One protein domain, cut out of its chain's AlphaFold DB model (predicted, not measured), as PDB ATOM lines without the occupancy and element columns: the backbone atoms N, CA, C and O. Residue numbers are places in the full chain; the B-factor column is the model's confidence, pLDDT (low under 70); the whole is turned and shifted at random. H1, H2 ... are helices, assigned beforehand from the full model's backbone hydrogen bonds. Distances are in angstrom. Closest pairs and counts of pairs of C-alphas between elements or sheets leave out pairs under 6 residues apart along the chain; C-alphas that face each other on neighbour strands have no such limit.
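This is residues 16 to 166 of the 174 residues of an uncharacterized protein of Pseudorhodoplanes sinuspersici (UniProt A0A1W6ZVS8). H1, H3, H4 and H6 form an up-and-down bundle, each running against the one before it in the chain, splayed where H6 slants across H3 and H4 at 42 degrees to each. H2 turns the corner between H1 and H3; H5 crosses H6. The printed part has 151 residues, six named helices in order H1 to H6, all helix, compact (radius of gyration of the C-alphas 17.0 A), spanning 54 by 41 by 20 A.

Find C-alpha 76 at (12.333, -22.159, -41.998); H4 runs 42.6 A to residue 104. H3 is residues 47 to 69, H1 16 to 36, H2 38 to 44, H5 117 to 131. H6, residues 137 to 164, 40.8 A, ends at (21.652, -8.049, -39.974).

The hub, H6, touches H4 with residues 148 to 159 alone (C-alphas of Ser 85 and Pro 152 closest, 5.2 A), a steep tilt of 42 degrees. H3 and H4 are a hairpin. Every O i to N i+4 pair is within hydrogen-bond range in H2, H3 and H4; H1 has 13 of 17, H5 9 of 11, H6 22 of 24.

The printed part has no cut. The H4 to H5 link is long, with 12 residues between them; pLDDT is under 70 at 30 printed residues, among them residues 102 to 120.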
ATOM      1  N   GLY A  16      19.025  -0.600 -41.144       89.25
ATOM      2  CA  GLY A  16      19.089   0.412 -40.082       89.25
ATOM      3  C   GLY A  16      17.939   0.297 -39.068       89.25
ATOM      4  O   GLY A  16      18.195   0.122 -37.870       89.25
ATOM      5  N   PRO A  17      16.669   0.363 -39.515       90.88
ATOM      6  CA  PRO A  17      15.501   0.143 -38.660       90.88
ATOM      7  C   PRO A  17      15.486  -1.230 -37.974       90.88
ATOM      8  O   PRO A  17      15.080  -1.323 -36.811       90.88
ATOM      9  N   TYR A  18      15.964  -2.278 -38.653       92.31
ATOM     10  CA  TYR A  18      16.085  -3.621 -38.087       92.31
ATOM     11  C   TYR A  18      17.019  -3.656 -36.872       92.31
ATOM     12  O   TYR A  18      16.598  -4.076 -35.794       92.31
ATOM     13  N   VAL A  19      18.250  -3.147 -37.001       93.75
ATOM     14  CA  VAL A  19      19.242  -3.156 -35.909       93.75
ATOM     15  C   VAL A  19      18.748  -2.365 -34.697       93.75
ATOM     16  O   VAL A  19      18.881  -2.827 -33.564       93.75
ATOM     17  N   ARG A  20      18.119  -1.201 -34.909       93.44
ATOM     18  CA  ARG A  20      17.553  -0.388 -33.815       93.44
ATOM     19  C   ARG A  20      16.429  -1.119 -33.081       93.44
ATOM     20  O   ARG A  20      16.410  -1.124 -31.852       93.44
ATOM     21  N   SER A  21      15.525  -1.752 -33.827       93.06
ATOM     22  CA  SER A  21      14.422  -2.533 -33.254       93.06
ATOM     23  C   SER A  21      14.944  -3.750 -32.489       93.06
ATOM     24  O   SER A  21      14.469  -4.039 -31.396       93.06
ATOM     25  N   MET A  22      15.976  -4.415 -33.015       93.56
ATOM     26  CA  MET A  22      16.607  -5.556 -32.358       93.56
ATOM     27  C   MET A  22      17.313  -5.160 -31.056       93.56
ATOM     28  O   MET A  22      17.204  -5.865 -30.056       93.56
ATOM     29  N   LEU A  23      17.985  -4.004 -31.029       94.12
ATOM     30  CA  LEU A  23      18.601  -3.474 -29.811       94.12
ATOM     31  C   LEU A  23      17.546  -3.122 -28.753       94.12
ATOM     32  O   LEU A  23      17.715  -3.456 -27.582       94.12
ATOM     33  N   ALA A  24      16.437  -2.497 -29.161       94.31
ATOM     34  CA  ALA A  24      15.317  -2.216 -28.266       94.31
ATOM     35  C   ALA A  24      14.707  -3.508 -27.697       94.31
ATOM     36  O   ALA A  24      14.416  -3.578 -26.504       94.31
ATOM     37  N   LEU A  25      14.577  -4.545 -28.528       94.44
ATOM     38  CA  LEU A  25      14.076  -5.855 -28.121       94.44
ATOM     39  C   LEU A  25      15.023  -6.550 -27.137       94.44
ATOM     40  O   LEU A  25      14.555  -7.103 -26.146       94.44
ATOM     41  N   LEU A  26      16.341  -6.462 -27.347       91.88
ATOM     42  CA  LEU A  26      17.344  -6.975 -26.410       91.88
ATOM     43  C   LEU A  26      17.245  -6.281 -25.046       91.88
ATOM     44  O   LEU A  26      17.223  -6.949 -24.015       91.88
ATOM     45  N   ILE A  27      17.134  -4.950 -25.032       93.38
ATOM     46  CA  ILE A  27      16.940  -4.182 -23.794       93.38
ATOM     47  C   ILE A  27      15.633  -4.609 -23.112       93.38
ATOM     48  O   ILE A  27      15.630  -4.882 -21.913       93.38
ATOM     49  N   GLY A  28      14.541  -4.731 -23.870       93.94
ATOM     50  CA  GLY A  28      13.251  -5.206 -23.365       93.94
ATOM     51  C   GLY A  28      13.320  -6.618 -22.775       93.94
ATOM     52  O   GLY A  28      12.746  -6.863 -21.717       93.94
ATOM     53  N   ALA A  29      14.071  -7.524 -23.401       91.19
ATOM     54  CA  ALA A  29      14.290  -8.887 -22.919       91.19
ATOM     55  C   ALA A  29      15.113  -8.935 -21.627       91.19
ATOM     56  O   ALA A  29      14.834  -9.745 -20.747       91.19
ATOM     57  N   VAL A  30      16.101  -8.053 -21.466       89.50
ATOM     58  CA  VAL A  30      16.837  -7.934 -20.200       89.50
ATOM     59  C   VAL A  30      15.930  -7.356 -19.113       89.50
ATOM     60  O   VAL A  30      15.836  -7.918 -18.024       89.50
ATOM     61  N   LEU A  31      15.206  -6.274 -19.409       91.94
ATOM     62  CA  LEU A  31      14.320  -5.615 -18.447       91.94
ATOM     63  C   LEU A  31      13.129  -6.485 -18.031       91.94
ATOM     64  O   LEU A  31      12.677  -6.385 -16.892       91.94
ATOM     65  N   SER A  32      12.641  -7.377 -18.897       91.81
ATOM     66  CA  SER A  32      11.542  -8.285 -18.554       91.81
ATOM     67  C   SER A  32      11.898  -9.250 -17.419       91.81
ATOM     68  O   SER A  32      10.997  -9.721 -16.730       91.81
ATOM     69  N   HIS A  33      13.183  -9.485 -17.136       87.94
ATOM     70  CA  HIS A  33      13.614 -10.286 -15.985       87.94
ATOM     71  C   HIS A  33      13.352  -9.598 -14.642       87.94
ATOM     72  O   HIS A  33      13.321 -10.259 -13.610       87.94
ATOM     73  N   LEU A  34      13.074  -8.292 -14.621       88.88
ATOM     74  CA  LEU A  34      12.589  -7.627 -13.409       88.88
ATOM     75  C   LEU A  34      11.194  -8.132 -13.000       88.88
ATOM     76  O   LEU A  34      10.840  -8.062 -11.826       88.88
ATOM     77  N   LEU A  35      10.429  -8.714 -13.932       89.88
ATOM     78  CA  LEU A  35       9.129  -9.329 -13.645       89.88
ATOM     79  C   LEU A  35       9.249 -10.667 -12.902       89.88
ATOM     80  O   LEU A  35       8.245 -11.166 -12.403       89.88
ATOM     81  N   THR A  36      10.453 -11.236 -12.788       86.50
ATOM     82  CA  THR A  36      10.719 -12.414 -11.943       86.50
ATOM     83  C   THR A  36      11.215 -12.027 -10.547       86.50
ATOM     84  O   THR A  36      11.630 -12.887  -9.768       86.50
ATOM     85  N   ALA A  37      11.175 -10.736 -10.192       84.75
ATOM     86  CA  ALA A  37      11.463 -10.292  -8.836       84.75
ATOM     87  C   ALA A  37      10.440 -10.881  -7.838       84.75
ATOM     88  O   ALA A  37       9.246 -10.917  -8.147       84.75
ATOM     89  N   PRO A  38      10.857 -11.266  -6.614       81.56
ATOM     90  CA  PRO A  38       9.961 -11.875  -5.627       81.56
ATOM     91  C   PRO A  38       8.701 -11.045  -5.336       81.56
ATOM     92  O   PRO A  38       7.604 -11.589  -5.225       81.56
ATOM     93  N   ALA A  39       8.834  -9.716  -5.274       84.88
ATOM     94  CA  ALA A  39       7.702  -8.813  -5.066       84.88
ATOM     95  C   ALA A  39       6.645  -8.914  -6.183       84.88
ATOM     96  O   ALA A  39       5.452  -8.898  -5.903       84.88
ATOM     97  N   VAL A  40       7.071  -9.066  -7.439       86.50
ATOM     98  CA  VAL A  40       6.157  -9.218  -8.581       86.50
ATOM     99  C   VAL A  40       5.530 -10.608  -8.576       86.50
ATOM    100  O   VAL A  40       4.315 -10.727  -8.709       86.50
ATOM    101  N   LEU A  41       6.333 -11.652  -8.353       85.75
ATOM    102  CA  LEU A  41       5.856 -13.038  -8.350       85.75
ATOM    103  C   LEU A  41       4.827 -13.306  -7.245       85.75
ATOM    104  O   LEU A  41       3.862 -14.025  -7.473       85.75
ATOM    105  N   THR A  42       4.996 -12.710  -6.065       84.88
ATOM    106  CA  THR A  42       4.046 -12.862  -4.949       84.88
ATOM    107  C   THR A  42       2.727 -12.116  -5.168       84.88
ATOM    108  O   THR A  42       1.697 -12.565  -4.677       84.88
ATOM    109  N   GLN A  43       2.739 -10.998  -5.901       88.44
ATOM    110  CA  GLN A  43       1.551 -10.156  -6.103       88.44
ATOM    111  C   GLN A  43       0.784 -10.488  -7.385       88.44
ATOM    112  O   GLN A  43      -0.443 -10.534  -7.382       88.44
ATOM    113  N   LEU A  44       1.504 -10.680  -8.490       89.56
ATOM    114  CA  LEU A  44       0.944 -10.837  -9.835       89.56
ATOM    115  C   LEU A  44       1.176 -12.240 -10.413       89.56
ATOM    116  O   LEU A  44       0.679 -12.554 -11.496       89.56
ATOM    117  N   GLY A  45       1.929 -13.088  -9.707       88.19
ATOM    118  CA  GLY A  45       2.322 -14.403 -10.196       88.19
ATOM    119  C   GLY A  45       3.323 -14.333 -11.350       88.19
ATOM    120  O   GLY A  45       3.942 -13.309 -11.631       88.19
ATOM    121  N   ILE A  46       3.462 -15.456 -12.053       89.56
ATOM    122  CA  ILE A  46       4.353 -15.593 -13.217       89.56
ATOM    123  C   ILE A  46       3.772 -14.976 -14.500       89.56
ATOM    124  O   ILE A  46       4.484 -14.809 -15.488       89.56
ATOM    125  N   LEU A  47       2.470 -14.676 -14.521       92.94
ATOM    126  CA  LEU A  47       1.739 -14.372 -15.749       92.94
ATOM    127  C   LEU A  47       2.275 -13.135 -16.499       92.94
ATOM    128  O   LEU A  47       2.461 -13.244 -17.713       92.94
ATOM    129  N   PRO A  48       2.593 -11.996 -15.840       93.56
ATOM    130  CA  PRO A  48       3.138 -10.830 -16.540       93.56
ATOM    131  C   PRO A  48       4.448 -11.147 -17.262       93.56
ATOM    132  O   PRO A  48       4.647 -10.727 -18.400       93.56
ATOM    133  N   PHE A  49       5.318 -11.931 -16.622       92.06
ATOM    134  CA  PHE A  49       6.573 -12.366 -17.217       92.06
ATOM    135  C   PHE A  49       6.326 -13.211 -18.472       92.06
ATOM    136  O   PHE A  49       6.892 -12.913 -19.520       92.06
ATOM    137  N   LEU A  50       5.436 -14.206 -18.404       93.69
ATOM    138  CA  LEU A  50       5.143 -15.078 -19.547       93.69
ATOM    139  C   LEU A  50       4.554 -14.321 -20.733       93.69
ATOM    140  O   LEU A  50       4.981 -14.539 -21.865       93.69
ATOM    141  N   ILE A  51       3.615 -13.408 -20.478       95.50
ATOM    142  CA  ILE A  51       3.029 -12.571 -21.529       95.50
ATOM    143  C   ILE A  51       4.130 -11.765 -22.218       95.50
ATOM    144  O   ILE A  51       4.229 -11.785 -23.444       95.50
ATOM    145  N   VAL A  52       4.995 -11.103 -21.444       96.06
ATOM    146  CA  VAL A  52       6.091 -10.303 -22.001       96.06
ATOM    147  C   VAL A  52       7.077 -11.169 -22.786       96.06
ATOM    148  O   VAL A  52       7.479 -10.772 -23.875       96.06
ATOM    149  N   GLN A  53       7.421 -12.366 -22.308       94.19
ATOM    150  CA  GLN A  53       8.304 -13.281 -23.039       94.19
ATOM    151  C   GLN A  53       7.701 -13.728 -24.377       94.19
ATOM    152  O   GLN A  53       8.378 -13.676 -25.401       94.19
ATOM    153  N   ILE A  54       6.418 -14.101 -24.403       95.38
ATOM    154  CA  ILE A  54       5.711 -14.489 -25.635       95.38
ATOM    155  C   ILE A  54       5.705 -13.331 -26.637       95.38
ATOM    156  O   ILE A  54       6.010 -13.528 -27.815       95.38
ATOM    157  N   VAL A  55       5.402 -12.120 -26.166       96.31
ATOM    158  CA  VAL A  55       5.393 -10.897 -26.982       96.31
ATOM    159  C   VAL A  55       6.783 -10.609 -27.552       96.31
ATOM    160  O   VAL A  55       6.896 -10.310 -28.737       96.31
ATOM    161  N   ILE A  56       7.840 -10.733 -26.747       95.81
ATOM    162  CA  ILE A  56       9.229 -10.516 -27.178       95.81
ATOM    163  C   ILE A  56       9.651 -11.544 -28.231       95.81
ATOM    164  O   ILE A  56      10.201 -11.157 -29.261       95.81
ATOM    165  N   VAL A  57       9.373 -12.835 -28.019       95.81
ATOM    166  CA  VAL A  57       9.705 -13.897 -28.988       95.81
ATOM    167  C   VAL A  57       8.960 -13.678 -30.304       95.81
ATOM    168  O   VAL A  57       9.559 -13.768 -31.377       95.81
ATOM    169  N   TRP A  58       7.671 -13.338 -30.238       96.88
ATOM    170  CA  TRP A  58       6.880 -13.039 -31.428       96.88
ATOM    171  C   TRP A  58       7.400 -11.808 -32.173       96.88
ATOM    172  O   TRP A  58       7.543 -11.833 -33.395       96.88
ATOM    173  N   TRP A  59       7.721 -10.738 -31.448       95.88
ATOM    174  CA  TRP A  59       8.248  -9.518 -32.049       95.88
ATOM    175  C   TRP A  59       9.607  -9.766 -32.714       95.88
ATOM    176  O   TRP A  59       9.826  -9.346 -33.849       95.88
ATOM    177  N   TRP A  60      10.490 -10.531 -32.068       96.75
ATOM    178  CA  TRP A  60      11.767 -10.952 -32.642       96.75
ATOM    179  C   TRP A  60      11.563 -11.720 -33.952       96.75
ATOM    180  O   TRP A  60      12.191 -11.399 -34.965       96.75
ATOM    181  N   PHE A  61      10.637 -12.683 -33.949       96.69
ATOM    182  CA  PHE A  61      10.286 -13.467 -35.128       96.69
ATOM    183  C   PHE A  61       9.788 -12.572 -36.269       96.69
ATOM    184  O   PHE A  61      10.307 -12.658 -37.381       96.69
ATOM    185  N   ALA A  62       8.845 -11.666 -35.991       96.25
ATOM    186  CA  ALA A  62       8.307 -10.744 -36.986       96.25
ATOM    187  C   ALA A  62       9.404  -9.871 -37.623       96.25
ATOM    188  O   ALA A  62       9.462  -9.755 -38.845       96.25
ATOM    189  N   LEU A  63      10.313  -9.307 -36.818       94.69
ATOM    190  CA  LEU A  63      11.416  -8.478 -37.317       94.69
ATOM    191  C   LEU A  63      12.376  -9.266 -38.213       94.69
ATOM    192  O   LEU A  63      12.790  -8.762 -39.259       94.69
ATOM    193  N   ILE A  64      12.734 -10.493 -37.822       94.50
ATOM    194  CA  ILE A  64      13.617 -11.330 -38.638       94.50
ATOM    195  C   ILE A  64      12.939 -11.760 -39.930       94.50
ATOM    196  O   ILE A  64      13.580 -11.693 -40.974       94.50
ATOM    197  N   VAL A  65      11.670 -12.171 -39.898       95.00
ATOM    198  CA  VAL A  65      10.968 -12.603 -41.113       95.00
ATOM    199  C   VAL A  65      10.958 -11.490 -42.156       95.00
ATOM    200  O   VAL A  65      11.328 -11.753 -43.297       95.00
ATOM    201  N   LYS A  66      10.662 -10.241 -41.769       93.25
ATOM    202  CA  LYS A  66      10.750  -9.097 -42.695       93.25
ATOM    203  C   LYS A  66      12.150  -8.915 -43.261       93.25
ATOM    204  O   LYS A  66      12.318  -8.676 -44.453       93.25
ATOM    205  N   ARG A  67      13.175  -9.037 -42.409       92.88
ATOM    206  CA  ARG A  67      14.563  -8.880 -42.848       92.88
ATOM    207  C   ARG A  67      14.977  -9.975 -43.831       92.88
ATOM    208  O   ARG A  67      15.655  -9.678 -44.806       92.88
ATOM    209  N   LEU A  68      14.578 -11.219 -43.581       92.56
ATOM    210  CA  LEU A  68      14.879 -12.342 -44.466       92.56
ATOM    211  C   LEU A  68      14.084 -12.291 -45.762       92.56
ATOM    212  O   LEU A  68      14.636 -12.638 -46.799       92.56
ATOM    213  N   HIS A  69      12.841 -11.816 -45.714       90.75
ATOM    214  CA  HIS A  69      12.033 -11.581 -46.903       90.75
ATOM    215  C   HIS A  69      12.714 -10.571 -47.839       90.75
ATOM    216  O   HIS A  69      12.886 -10.860 -49.016       90.75
ATOM    217  N   ASN A  70      13.225  -9.459 -47.297       88.81
ATOM    218  CA  ASN A  70      13.994  -8.462 -48.058       88.81
ATOM    219  C   ASN A  70      15.311  -8.980 -48.654       88.81
ATOM    220  O   ASN A  70      15.877  -8.340 -49.536       88.81
ATOM    221  N   ALA A  71      15.830 -10.086 -48.125       88.06
ATOM    222  CA  ALA A  71      17.046 -10.737 -48.598       88.06
ATOM    223  C   ALA A  71      16.748 -12.021 -49.399       88.06
ATOM    224  O   ALA A  71      17.660 -12.815 -49.633       88.06
ATOM    225  N   GLU A  72      15.475 -12.273 -49.734       89.00
ATOM    226  CA  GLU A  72      14.990 -13.475 -50.430       89.00
ATOM    227  C   GLU A  72      15.475 -14.794 -49.794       89.00
ATOM    228  O   GLU A  72      15.767 -15.795 -50.456       89.00
ATOM    229  N   ARG A  73      15.597 -14.812 -48.460       90.88
ATOM    230  CA  ARG A  73      16.065 -15.976 -47.699       90.88
ATOM    231  C   ARG A  73      14.906 -16.788 -47.132       90.88
ATOM    232  O   ARG A  73      13.855 -16.271 -46.765       90.88
ATOM    233  N   SER A  74      15.148 -18.093 -46.988       92.44
ATOM    234  CA  SER A  74      14.209 -19.008 -46.337       92.44
ATOM    235  C   SER A  74      14.010 -18.660 -44.861       92.44
ATOM    236  O   SER A  74      14.971 -18.439 -44.125       92.44
ATOM    237  N   ILE A  75      12.753 -18.698 -44.418       94.00
ATOM    238  CA  ILE A  75      12.349 -18.431 -43.030       94.00
ATOM    239  C   ILE A  75      12.340 -19.686 -42.144       94.00
ATOM    240  O   ILE A  75      12.176 -19.572 -40.932       94.00
ATOM    241  N   LEU A  76      12.528 -20.887 -42.713       93.38
ATOM    242  CA  LEU A  76      12.333 -22.159 -41.998       93.38
ATOM    243  C   LEU A  76      13.206 -22.287 -40.743       93.38
ATOM    244  O   LEU A  76      12.721 -22.718 -39.697       93.38
ATOM    245  N   GLY A  77      14.478 -21.884 -40.833       91.75
ATOM    246  CA  GLY A  77      15.403 -21.939 -39.699       91.75
ATOM    247  C   GLY A  77      14.965 -21.034 -38.546       91.75
ATOM    248  O   GLY A  77      14.981 -21.446 -37.391       91.75
ATOM    249  N   VAL A  78      14.486 -19.832 -38.864       93.88
ATOM    250  CA  VAL A  78      13.988 -18.869 -37.874       93.88
ATOM    251  C   VAL A  78      12.694 -19.361 -37.241       93.88
ATOM    252  O   VAL A  78      12.534 -19.250 -36.028       93.88
ATOM    253  N   THR A  79      11.796 -19.960 -38.026       94.75
ATOM    254  CA  THR A  79      10.567 -20.578 -37.509       94.75
ATOM    255  C   THR A  79      10.885 -21.681 -36.501       94.75
ATOM    256  O   THR A  79      10.283 -21.718 -35.431       94.75
ATOM    257  N   ALA A  80      11.867 -22.543 -36.790       94.50
ATOM    258  CA  ALA A  80      12.304 -23.569 -35.846       94.50
ATOM    259  C   ALA A  80      12.845 -22.955 -34.544       94.50
ATOM    260  O   ALA A  80      12.473 -23.391 -33.457       94.50
ATOM    261  N   VAL A  81      13.663 -21.900 -34.634       94.56
ATOM    262  CA  VAL A  81      14.192 -21.193 -33.455       94.56
ATOM    263  C   VAL A  81      13.083 -20.513 -32.653       94.56
ATOM    264  O   VAL A  81      13.113 -20.565 -31.425       94.56
ATOM    265  N   ALA A  82      12.081 -19.925 -33.308       95.44
ATOM    266  CA  ALA A  82      10.924 -19.340 -32.634       95.44
ATOM    267  C   ALA A  82      10.141 -20.403 -31.850       95.44
ATOM    268  O   ALA A  82       9.830 -20.194 -30.680       95.44
ATOM    269  N   LEU A  83       9.890 -21.573 -32.451       95.19
ATOM    270  CA  LEU A  83       9.230 -22.696 -31.776       95.19
ATOM    271  C   LEU A  83      10.033 -23.188 -30.566       95.19
ATOM    272  O   LEU A  83       9.473 -23.312 -29.479       95.19
ATOM    273  N   ILE A  84      11.345 -23.387 -30.727       92.12
ATOM    274  CA  ILE A  84      12.244 -23.761 -29.625       92.12
ATOM    275  C   ILE A  84      12.216 -22.694 -28.520       92.12
ATOM    276  O   ILE A  84      12.189 -23.030 -27.338       92.12
ATOM    277  N   SER A  85      12.160 -21.411 -28.886       92.19
ATOM    278  CA  SER A  85      12.085 -20.300 -27.932       92.19
ATOM    279  C   SER A  85      10.768 -20.303 -27.154       92.19
ATOM    280  O   SER A  85      10.788 -20.144 -25.937       92.19
ATOM    281  N   PHE A  86       9.630 -20.562 -27.805       93.44
ATOM    282  CA  PHE A  86       8.351 -20.737 -27.108       93.44
ATOM    283  C   PHE A  86       8.385 -21.927 -26.143       93.44
ATOM    284  O   PHE A  86       7.928 -21.808 -25.006       93.44
ATOM    285  N   THR A  87       8.971 -23.052 -26.553       89.94
ATOM    286  CA  THR A  87       9.164 -24.208 -25.669       89.94
ATOM    287  C   THR A  87      10.049 -23.861 -24.468       89.94
ATOM    288  O   THR A  87       9.720 -24.225 -23.340       89.94
ATOM    289  N   ALA A  88      11.129 -23.106 -24.667       87.75
ATOM    290  CA  ALA A  88      11.984 -22.655 -23.575       87.75
ATOM    291  C   ALA A  88      11.260 -21.715 -22.603       87.75
ATOM    292  O   ALA A  88      11.448 -21.847 -21.398       87.75
ATOM    293  N   VAL A  89      10.378 -20.831 -23.085       90.25
ATOM    294  CA  VAL A  89       9.527 -19.996 -22.216       90.25
ATOM    295  C   VAL A  89       8.624 -20.861 -21.330       90.25
ATOM    296  O   VAL A  89       8.468 -20.557 -20.148       90.25
ATOM    297  N   ILE A  90       8.078 -21.965 -21.853       88.81
ATOM    298  CA  ILE A  90       7.282 -22.919 -21.061       88.81
ATOM    299  C   ILE A  90       8.151 -23.587 -19.989       88.81
ATOM    300  O   ILE A  90       7.758 -23.625 -18.825       88.81
ATOM    301  N   PHE A  91       9.344 -24.075 -20.341       82.69
ATOM    302  CA  PHE A  91      10.255 -24.668 -19.355       82.69
ATOM    303  C   PHE A  91      10.676 -23.668 -18.277       82.69
ATOM    304  O   PHE A  91      10.701 -24.008 -17.095       82.69
ATOM    305  N   LEU A  92      10.925 -22.418 -18.663       82.12
ATOM    306  CA  LEU A  92      11.243 -21.340 -17.738       82.12
ATOM    307  C   LEU A  92      10.087 -21.066 -16.768       82.12
ATOM    308  O   LEU A  92      10.315 -20.882 -15.574       82.12
ATOM    309  N   ALA A  93       8.847 -21.098 -17.264       85.44
ATOM    310  CA  ALA A  93       7.645 -20.993 -16.444       85.44
ATOM    311  C   ALA A  93       7.589 -22.103 -15.390       85.44
ATOM    312  O   ALA A  93       7.373 -21.825 -14.211       85.44
ATOM    313  N   VAL A  94       7.820 -23.352 -15.807       83.31
ATOM    314  CA  VAL A  94       7.832 -24.515 -14.910       83.31
ATOM    315  C   VAL A  94       8.900 -24.343 -13.832       83.31
ATOM    316  O   VAL A  94       8.597 -24.514 -12.655       83.31
ATOM    317  N   MET A  95      10.120 -23.938 -14.196       77.81
ATOM    318  CA  MET A  95      11.187 -23.702 -13.215       77.81
ATOM    319  C   MET A  95      10.830 -22.607 -12.205       77.81
ATOM    320  O   MET A  95      11.059 -22.788 -11.010       77.81
ATOM    321  N   LEU A  96      10.234 -21.501 -12.660       79.50
ATOM    322  CA  LEU A  96       9.786 -20.413 -11.785       79.50
ATOM    323  C   LEU A  96       8.682 -20.869 -10.819       79.50
ATOM    324  O   LEU A  96       8.717 -20.512  -9.644       79.50
ATOM    325  N   VAL A  97       7.724 -21.677 -11.282       82.81
ATOM    326  CA  VAL A  97       6.657 -22.235 -10.426       82.81
ATOM    327  C   VAL A  97       7.230 -23.150  -9.350       82.81
ATOM    328  O   VAL A  97       6.841 -23.039  -8.185       82.81
ATOM    329  N   LEU A  98       8.158 -24.034  -9.726       77.69
ATOM    330  CA  LEU A  98       8.822 -24.929  -8.778       77.69
ATOM    331  C   LEU A  98       9.571 -24.114  -7.718       77.69
ATOM    332  O   LEU A  98       9.306 -24.269  -6.532       77.69
ATOM    333  N   GLN A  99      10.361 -23.124  -8.140       73.19
ATOM    334  CA  GLN A  99      11.096 -22.243  -7.232       73.19
ATOM    335  C   GLN A  99      10.195 -21.496  -6.234       73.19
ATOM    336  O   GLN A  99      10.527 -21.396  -5.048       73.19
ATOM    337  N   VAL A 100       9.063 -20.946  -6.689       73.62
ATOM    338  CA  VAL A 100       8.101 -20.269  -5.802       73.62
ATOM    339  C   VAL A 100       7.520 -21.256  -4.786       73.62
ATOM    340  O   VAL A 100       7.395 -20.919  -3.606       73.62
ATOM    341  N   SER A 101       7.232 -22.485  -5.218       72.88
ATOM    342  CA  SER A 101       6.710 -23.548  -4.355       72.88
ATOM    343  C   SER A 101       7.711 -23.926  -3.256       72.88
ATOM    344  O   SER A 101       7.343 -23.940  -2.082       72.88
ATOM    345  N   ASP A 102       8.988 -24.117  -3.589       69.00
ATOM    346  CA  ASP A 102      10.027 -24.458  -2.603       69.00
ATOM    347  C   ASP A 102      10.277 -23.333  -1.598       69.00
ATOM    348  O   ASP A 102      10.441 -23.574  -0.399       69.00
ATOM    349  N   THR A 103      10.233 -22.084  -2.074       66.75
ATOM    350  CA  THR A 103      10.366 -20.899  -1.215       66.75
ATOM    351  C   THR A 103       9.220 -20.827  -0.203       66.75
ATOM    352  O   THR A 103       9.445 -20.528   0.967       66.75
ATOM    353  N   SER A 104       7.990 -21.149  -0.622       66.19
ATOM    354  CA  SER A 104       6.820 -21.178   0.267       66.19
ATOM    355  C   SER A 104       6.856 -22.316   1.295       66.19
ATOM    356  O   SER A 104       6.262 -22.199   2.366       66.19
ATOM    357  N   ALA A 105       7.593 -23.390   1.003       66.50
ATOM    358  CA  ALA A 105       7.756 -24.545   1.880       66.50
ATOM    359  C   ALA A 105       8.887 -24.381   2.918       66.50
ATOM    360  O   ALA A 105       9.163 -25.322   3.661       66.50
ATOM    361  N   ASN A 106       9.551 -23.214   2.982       63.50
ATOM    362  CA  ASN A 106      10.771 -22.985   3.775       63.50
ATOM    363  C   ASN A 106      11.873 -24.027   3.498       63.50
ATOM    364  O   ASN A 106      12.670 -24.349   4.386       63.50
ATOM    365  N   ALA A 107      11.919 -24.575   2.280       61.06
ATOM    366  CA  ALA A 107      12.972 -25.495   1.887       61.06
ATOM    367  C   ALA A 107      14.333 -24.778   1.951       61.06
ATOM    368  O   ALA A 107      14.477 -23.629   1.525       61.06
ATOM    369  N   VAL A 108      15.341 -25.441   2.525       46.56
ATOM    370  CA  VAL A 108      16.678 -24.864   2.700       46.56
ATOM    371  C   VAL A 108      17.361 -24.753   1.336       46.56
ATOM    372  O   VAL A 108      17.858 -25.739   0.804       46.56
ATOM    373  N   GLY A 109      17.414 -23.530   0.807       53.75
ATOM    374  CA  GLY A 109      18.230 -23.160  -0.349       53.75
ATOM    375  C   GLY A 109      17.454 -23.108  -1.662       53.75
ATOM    376  O   GLY A 109      17.157 -24.131  -2.269       53.75
ATOM    377  N   SER A 110      17.192 -21.893  -2.148       53.31
ATOM    378  CA  SER A 110      16.733 -21.702  -3.524       53.31
ATOM    379  C   SER A 110      17.870 -22.076  -4.480       53.31
ATOM    380  O   SER A 110      18.909 -21.420  -4.493       53.31
ATOM    381  N   TRP A 111      17.693 -23.132  -5.272       60.53
ATOM    382  CA  TRP A 111      18.678 -23.573  -6.271       60.53
ATOM    383  C   TRP A 111      18.695 -22.709  -7.540       60.53
ATOM    384  O   TRP A 111      19.452 -22.988  -8.463       60.53
ATOM    385  N   LEU A 112      17.860 -21.670  -7.619       59.62
ATOM    386  CA  LEU A 112      17.820 -20.713  -8.722       59.62
ATOM    387  C   LEU A 112      17.923 -19.292  -8.160       59.62
ATOM    388  O   LEU A 112      17.128 -18.912  -7.300       59.62
ATOM    389  N   PRO A 113      18.854 -18.459  -8.641       60.34
ATOM    390  CA  PRO A 113      18.847 -17.051  -8.285       60.34
ATOM    391  C   PRO A 113      17.619 -16.362  -8.895       60.34
ATOM    392  O   PRO A 113      17.346 -16.492 -10.086       60.34
ATOM    393  N   ALA A 114      16.880 -15.608  -8.081       59.62
ATOM    394  CA  ALA A 114      15.784 -14.772  -8.566       59.62
ATOM    395  C   ALA A 114      16.312 -13.637  -9.469       59.62
ATOM    396  O   ALA A 114      17.472 -13.227  -9.352       59.62
ATOM    397  N   SER A 115      15.443 -13.057 -10.308       63.91
ATOM    398  CA  SER A 115      15.726 -11.881 -11.156       63.91
ATOM    399  C   SER A 115      16.778 -12.113 -12.259       63.91
ATOM    400  O   SER A 115      16.736 -13.115 -12.969       63.91
ATOM    401  N   ILE A 116      17.722 -11.185 -12.436       59.34
ATOM    402  CA  ILE A 116      18.743 -11.208 -13.492       59.34
ATOM    403  C   ILE A 116      19.721 -12.380 -13.356       59.34
ATOM    404  O   ILE A 116      20.308 -12.818 -14.341       59.34
ATOM    405  N   GLY A 117      19.868 -12.934 -12.149       59.78
ATOM    406  CA  GLY A 117      20.665 -14.138 -11.938       59.78
ATOM    407  C   GLY A 117      20.132 -15.328 -12.736       59.78
ATOM    408  O   GLY A 117      20.919 -16.174 -13.140       59.78
ATOM    409  N   LEU A 118      18.834 -15.355 -13.045       67.19
ATOM    410  CA  LEU A 118      18.186 -16.399 -13.837       67.19
ATOM    411  C   LEU A 118      18.652 -16.400 -15.308       67.19
ATOM    412  O   LEU A 118      18.602 -17.440 -15.957       67.19
ATOM    413  N   LEU A 119      19.172 -15.268 -15.810       66.25
ATOM    414  CA  LEU A 119      19.838 -15.195 -17.117       66.25
ATOM    415  C   LEU A 119      21.222 -15.826 -17.091       66.25
ATOM    416  O   LEU A 119      21.607 -16.468 -18.056       66.25
ATOM    417  N   LEU A 120      21.983 -15.610 -16.018       69.12
ATOM    418  CA  LEU A 120      23.389 -16.010 -15.932       69.12
ATOM    419  C   LEU A 120      23.556 -17.429 -15.392       69.12
ATOM    420  O   LEU A 120      24.493 -18.129 -15.766       69.12
ATOM    421  N   TYR A 121      22.645 -17.868 -14.529       70.56
ATOM    422  CA  TYR A 121      22.734 -19.141 -13.827       70.56
ATOM    423  C   TYR A 121      22.788 -20.350 -14.763       70.56
ATOM    424  O   TYR A 121      23.682 -21.171 -14.571       70.56
ATOM    425  N   PRO A 122      21.954 -20.458 -15.814       69.38
ATOM    426  CA  PRO A 122      22.062 -21.562 -16.763       69.38
ATOM    427  C   PRO A 122      23.423 -21.610 -17.476       69.38
ATOM    428  O   PRO A 122      23.959 -22.696 -17.687       69.38
ATOM    429  N   PHE A 123      24.022 -20.452 -17.788       68.94
ATOM    430  CA  PHE A 123      25.356 -20.382 -18.399       68.94
ATOM    431  C   PHE A 123      26.452 -20.804 -17.424       68.94
ATOM    432  O   PHE A 123      27.308 -21.610 -17.779       68.94
ATOM    433  N   VAL A 124      26.423 -20.284 -16.194       70.06
ATOM    434  CA  VAL A 124      27.396 -20.626 -15.145       70.06
ATOM    435  C   VAL A 124      27.292 -22.104 -14.776       70.06
ATOM    436  O   VAL A 124      28.312 -22.776 -14.643       70.06
ATOM    437  N   PHE A 125      26.073 -22.630 -14.657       70.19
ATOM    438  CA  PHE A 125      25.821 -24.039 -14.387       70.19
ATOM    439  C   PHE A 125      26.365 -24.925 -15.509       70.19
ATOM    440  O   PHE A 125      27.127 -25.852 -15.244       70.19
ATOM    441  N   PHE A 126      26.029 -24.617 -16.765       69.19
ATOM    442  CA  PHE A 126      26.522 -25.375 -17.913       69.19
ATOM    443  C   PHE A 126      28.052 -25.330 -18.010       69.19
ATOM    444  O   PHE A 126      28.684 -26.362 -18.216       69.19
ATOM    445  N   PHE A 127      28.660 -24.159 -17.805       71.44
ATOM    446  CA  PHE A 127      30.113 -24.012 -17.781       71.44
ATOM    447  C   PHE A 127      30.745 -24.886 -16.691       71.44
ATOM    448  O   PHE A 127      31.621 -25.690 -16.995       71.44
ATOM    449  N   ASN A 128      30.236 -24.810 -15.457       69.94
ATOM    450  CA  ASN A 128      30.706 -25.632 -14.341       69.94
ATOM    451  C   ASN A 128      30.532 -27.133 -14.586       69.94
ATOM    452  O   ASN A 128      31.352 -27.910 -14.113       69.94
ATOM    453  N   LEU A 129      29.506 -27.555 -15.320       70.88
ATOM    454  CA  LEU A 129      29.329 -28.957 -15.689       70.88
ATOM    455  C   LEU A 129      30.397 -29.426 -16.689       70.88
ATOM    456  O   LEU A 129      30.922 -30.527 -16.565       70.88
ATOM    457  N   VAL A 130      30.717 -28.596 -17.684       72.56
ATOM    458  CA  VAL A 130      31.701 -28.928 -18.727       72.56
ATOM    459  C   VAL A 130      33.131 -28.883 -18.185       72.56
ATOM    460  O   VAL A 130      33.971 -29.673 -18.611       72.56
ATOM    461  N   THR A 131      33.424 -27.966 -17.261       77.81
ATOM    462  CA  THR A 131      34.780 -27.754 -16.730       77.81
ATOM    463  C   THR A 131      35.012 -28.368 -15.350       77.81
ATOM    464  O   THR A 131      36.139 -28.347 -14.857       77.81
ATOM    465  N   GLY A 132      33.957 -28.844 -14.689       69.56
ATOM    466  CA  GLY A 132      33.988 -29.346 -13.318       69.56
ATOM    467  C   GLY A 132      34.289 -30.845 -13.199       69.56
ATOM    468  O   GLY A 132      34.376 -31.560 -14.197       69.56
ATOM    469  N   PRO A 133      34.483 -31.338 -11.963       71.44
ATOM    470  CA  PRO A 133      34.710 -32.756 -11.692       71.44
ATOM    471  C   PRO A 133      33.480 -33.614 -12.026       71.44
ATOM    472  O   PRO A 133      32.367 -33.104 -12.114       71.44
ATOM    473  N   ALA A 134      33.693 -34.928 -12.191       58.22
ATOM    474  CA  ALA A 134      32.681 -35.887 -12.641       58.22
ATOM    475  C   ALA A 134      31.338 -35.736 -11.903       58.22
ATOM    476  O   ALA A 134      31.250 -35.866 -10.682       58.22
ATOM    477  N   THR A 135      30.303 -35.460 -12.685       64.25
ATOM    478  CA  THR A 135      28.976 -35.042 -12.238       64.25
ATOM    479  C   THR A 135      28.085 -36.236 -11.905       64.25
ATOM    480  O   THR A 135      28.135 -37.267 -12.581       64.25
ATOM    481  N   SER A 136      27.230 -36.097 -10.891       74.81
ATOM    482  CA  SER A 136      26.205 -37.092 -10.567       74.81
ATOM    483  C   SER A 136      25.150 -37.185 -11.683       74.81
ATOM    484  O   SER A 136      25.002 -36.276 -12.500       74.81
ATOM    485  N   ALA A 137      24.364 -38.267 -11.730       72.94
ATOM    486  CA  ALA A 137      23.291 -38.398 -12.725       72.94
ATOM    487  C   ALA A 137      22.248 -37.263 -12.630       72.94
ATOM    488  O   ALA A 137      21.644 -36.894 -13.636       72.94
ATOM    489  N   GLN A 138      22.050 -36.685 -11.442       68.50
ATOM    490  CA  GLN A 138      21.156 -35.549 -11.218       68.50
ATOM    491  C   GLN A 138      21.677 -34.268 -11.887       68.50
ATOM    492  O   GLN A 138      20.905 -33.548 -12.521       68.50
ATOM    493  N   ASP A 139      22.985 -34.027 -11.830       68.00
ATOM    494  CA  ASP A 139      23.620 -32.857 -12.448       68.00
ATOM    495  C   ASP A 139      23.478 -32.876 -13.978       68.00
ATOM    496  O   ASP A 139      23.255 -31.835 -14.596       68.00
ATOM    497  N   LEU A 140      23.511 -34.065 -14.593       72.06
ATOM    498  CA  LEU A 140      23.271 -34.231 -16.030       72.06
ATOM    499  C   LEU A 140      21.837 -33.836 -16.432       72.06
ATOM    500  O   LEU A 140      21.635 -33.233 -17.486       72.06
ATOM    501  N   HIS A 141      20.832 -34.127 -15.598       68.94
ATOM    502  CA  HIS A 141      19.447 -33.721 -15.870       68.94
ATOM    503  C   HIS A 141      19.287 -32.199 -15.790       68.94
ATOM    504  O   HIS A 141      18.672 -31.590 -16.668       68.94
ATOM    505  N   ILE A 142      19.883 -31.574 -14.771       68.88
ATOM    506  CA  ILE A 142      19.872 -30.115 -14.614       68.88
ATOM    507  C   ILE A 142      20.630 -29.454 -15.774       68.88
ATOM    508  O   ILE A 142      20.196 -28.424 -16.284       68.88
ATOM    509  N   ALA A 143      21.703 -30.077 -16.266       70.56
ATOM    510  CA  ALA A 143      22.454 -29.593 -17.419       70.56
ATOM    511  C   ALA A 143      21.660 -29.612 -18.716       70.56
ATOM    512  O   ALA A 143      21.711 -28.646 -19.474       70.56
ATOM    513  N   LEU A 144      20.926 -30.694 -18.976       73.88
ATOM    514  CA  LEU A 144      20.060 -30.786 -20.145       73.88
ATOM    515  C   LEU A 144      18.970 -29.711 -20.095       73.88
ATOM    516  O   LEU A 144      18.729 -29.045 -21.098       73.88
ATOM    517  N   LEU A 145      18.370 -29.483 -18.924       71.62
ATOM    518  CA  LEU A 145      17.405 -28.399 -18.724       71.62
ATOM    519  C   LEU A 145      18.039 -27.022 -18.951       71.62
ATOM    520  O   LEU A 145      17.487 -26.207 -19.690       71.62
ATOM    521  N   ALA A 146      19.219 -26.774 -18.382       72.06
ATOM    522  CA  ALA A 146      19.952 -25.525 -18.572       72.06
ATOM    523  C   ALA A 146      20.303 -25.296 -20.049       72.06
ATOM    524  O   ALA A 146      20.092 -24.200 -20.564       72.06
ATOM    525  N   LEU A 147      20.760 -26.328 -20.761       76.38
ATOM    526  CA  LEU A 147      21.057 -26.257 -22.190       76.38
ATOM    527  C   LEU A 147      19.809 -25.915 -23.009       76.38
ATOM    528  O   LEU A 147      19.879 -25.062 -23.889       76.38
ATOM    529  N   MET A 148      18.663 -26.525 -22.700       75.94
ATOM    530  CA  MET A 148      17.394 -26.234 -23.378       75.94
ATOM    531  C   MET A 148      16.905 -24.799 -23.138       75.94
ATOM    532  O   MET A 148      16.182 -24.255 -23.969       75.94
ATOM    533  N   ILE A 149      17.328 -24.168 -22.041       77.25
ATOM    534  CA  ILE A 149      17.026 -22.766 -21.726       77.25
ATOM    535  C   ILE A 149      18.031 -21.813 -22.383       77.25
ATOM    536  O   ILE A 149      17.641 -20.750 -22.855       77.25
ATOM    537  N   VAL A 150      19.312 -22.189 -22.451       79.69
ATOM    538  CA  VAL A 150      20.406 -21.362 -22.997       79.69
ATOM    539  C   VAL A 150      20.464 -21.389 -24.524       79.69
ATOM    540  O   VAL A 150      20.781 -20.375 -25.151       79.69
ATOM    541  N   ALA A 151      20.162 -22.532 -25.137       85.50
ATOM    542  CA  ALA A 151      20.261 -22.713 -26.580       85.50
ATOM    543  C   ALA A 151      19.393 -21.722 -27.382       85.50
ATOM    544  O   ALA A 151      19.942 -21.088 -28.286       85.50
ATOM    545  N   PRO A 152      18.092 -21.517 -27.080       88.06
ATOM    546  CA  PRO A 152      17.285 -20.557 -27.828       88.06
ATOM    547  C   PRO A 152      17.841 -19.122 -27.801       88.06
ATOM    548  O   PRO A 152      18.009 -18.574 -28.884       88.06
ATOM    549  N   PRO A 153      18.216 -18.517 -26.654       86.56
ATOM    550  CA  PRO A 153      18.888 -17.212 -26.618       86.56
ATOM    551  C   PRO A 153      20.151 -17.118 -27.487       86.56
ATOM    552  O   PRO A 153      20.376 -16.113 -28.156       86.56
ATOM    553  N   LEU A 154      20.985 -18.162 -27.514       89.88
ATOM    554  CA  LEU A 154      22.173 -18.177 -28.372       89.88
ATOM    555  C   LEU A 154      21.799 -18.225 -29.854       89.88
ATOM    556  O   LEU A 154      22.374 -17.499 -30.666       89.88
ATOM    557  N   LEU A 155      20.810 -19.048 -30.206       92.62
ATOM    558  CA  LEU A 155      20.298 -19.145 -31.568       92.62
ATOM    559  C   LEU A 155      19.620 -17.847 -32.010       92.62
ATOM    560  O   LEU A 155      19.809 -17.439 -33.154       92.62
ATOM    561  N   THR A 156      18.874 -17.172 -31.133       93.31
ATOM    562  CA  THR A 156      18.237 -15.893 -31.462       93.31
ATOM    563  C   THR A 156      19.281 -14.811 -31.696       93.31
ATOM    564  O   THR A 156      19.179 -14.104 -32.694       93.31
ATOM    565  N   ILE A 157      20.330 -14.724 -30.869       92.88
ATOM    566  CA  ILE A 157      21.458 -13.803 -31.088       92.88
ATOM    567  C   ILE A 157      22.152 -14.109 -32.417       92.88
ATOM    568  O   ILE A 157      22.351 -13.200 -33.224       92.88
ATOM    569  N   TRP A 158      22.485 -15.377 -32.667       95.31
ATOM    570  CA  TRP A 158      23.128 -15.802 -33.908       95.31
ATOM    571  C   TRP A 158      22.307 -15.406 -35.139       95.31
ATOM    572  O   TRP A 158      22.825 -14.745 -36.039       95.31
ATOM    573  N   TRP A 159      21.016 -15.753 -35.165       94.69
ATOM    574  CA  TRP A 159      20.124 -15.417 -36.275       94.69
ATOM    575  C   TRP A 159      19.915 -13.913 -36.425       94.69
ATOM    576  O   TRP A 159      19.846 -13.433 -37.553       94.69
ATOM    577  N   SER A 160      19.871 -13.162 -35.323       94.19
ATOM    578  CA  SER A 160      19.781 -11.702 -35.365       94.19
ATOM    579  C   SER A 160      21.003 -11.073 -36.033       94.19
ATOM    580  O   SER A 160      20.868 -10.210 -36.900       94.19
ATOM    581  N   VAL A 161      22.207 -11.527 -35.671       94.62
ATOM    582  CA  VAL A 161      23.454 -11.056 -36.290       94.62
ATOM    583  C   VAL A 161      23.512 -11.484 -37.753       94.62
ATOM    584  O   VAL A 161      23.778 -10.664 -38.627       94.62
ATOM    585  N   TRP A 162      23.204 -12.746 -38.047       95.12
ATOM    586  CA  TRP A 162      23.230 -13.269 -39.411       95.12
ATOM    587  C   TRP A 162      22.254 -12.537 -40.344       95.12
ATOM    588  O   TRP A 162      22.627 -12.190 -41.466       95.12
ATOM    589  N   ALA A 163      21.035 -12.246 -39.879       92.44
ATOM    590  CA  ALA A 163      20.031 -11.492 -40.630       92.44
ATOM    591  C   ALA A 163      20.432 -10.017 -40.827       92.44
ATOM    592  O   ALA A 163      20.173  -9.443 -41.888       92.44
ATOM    593  N   ALA A 164      21.112  -9.406 -39.846       91.88
ATOM    594  CA  ALA A 164      21.652  -8.049 -39.974       91.88
ATOM    595  C   ALA A 164      22.716  -7.937 -41.077       91.88
ATOM    596  O   ALA A 164      22.859  -6.870 -41.673       91.88
ATOM    597  N   LEU A 165      23.464  -9.018 -41.323       92.69
ATOM    598  CA  LEU A 165      24.560  -9.072 -42.293       92.69
ATOM    599  C   LEU A 165      24.114  -9.421 -43.717       92.69
ATOM    600  O   LEU A 165      24.917  -9.304 -44.639       92.69
ATOM    601  N   GLN A 166      22.866  -9.854 -43.922       89.31
ATOM    602  CA  GLN A 166      22.381 -10.133 -45.275       89.31
ATOM    603  C   GLN A 166      22.299  -8.834 -46.093       89.31
ATOM    604  O   GLN A 166      21.870  -7.821 -45.538       89.31
TER     605      GLN A 166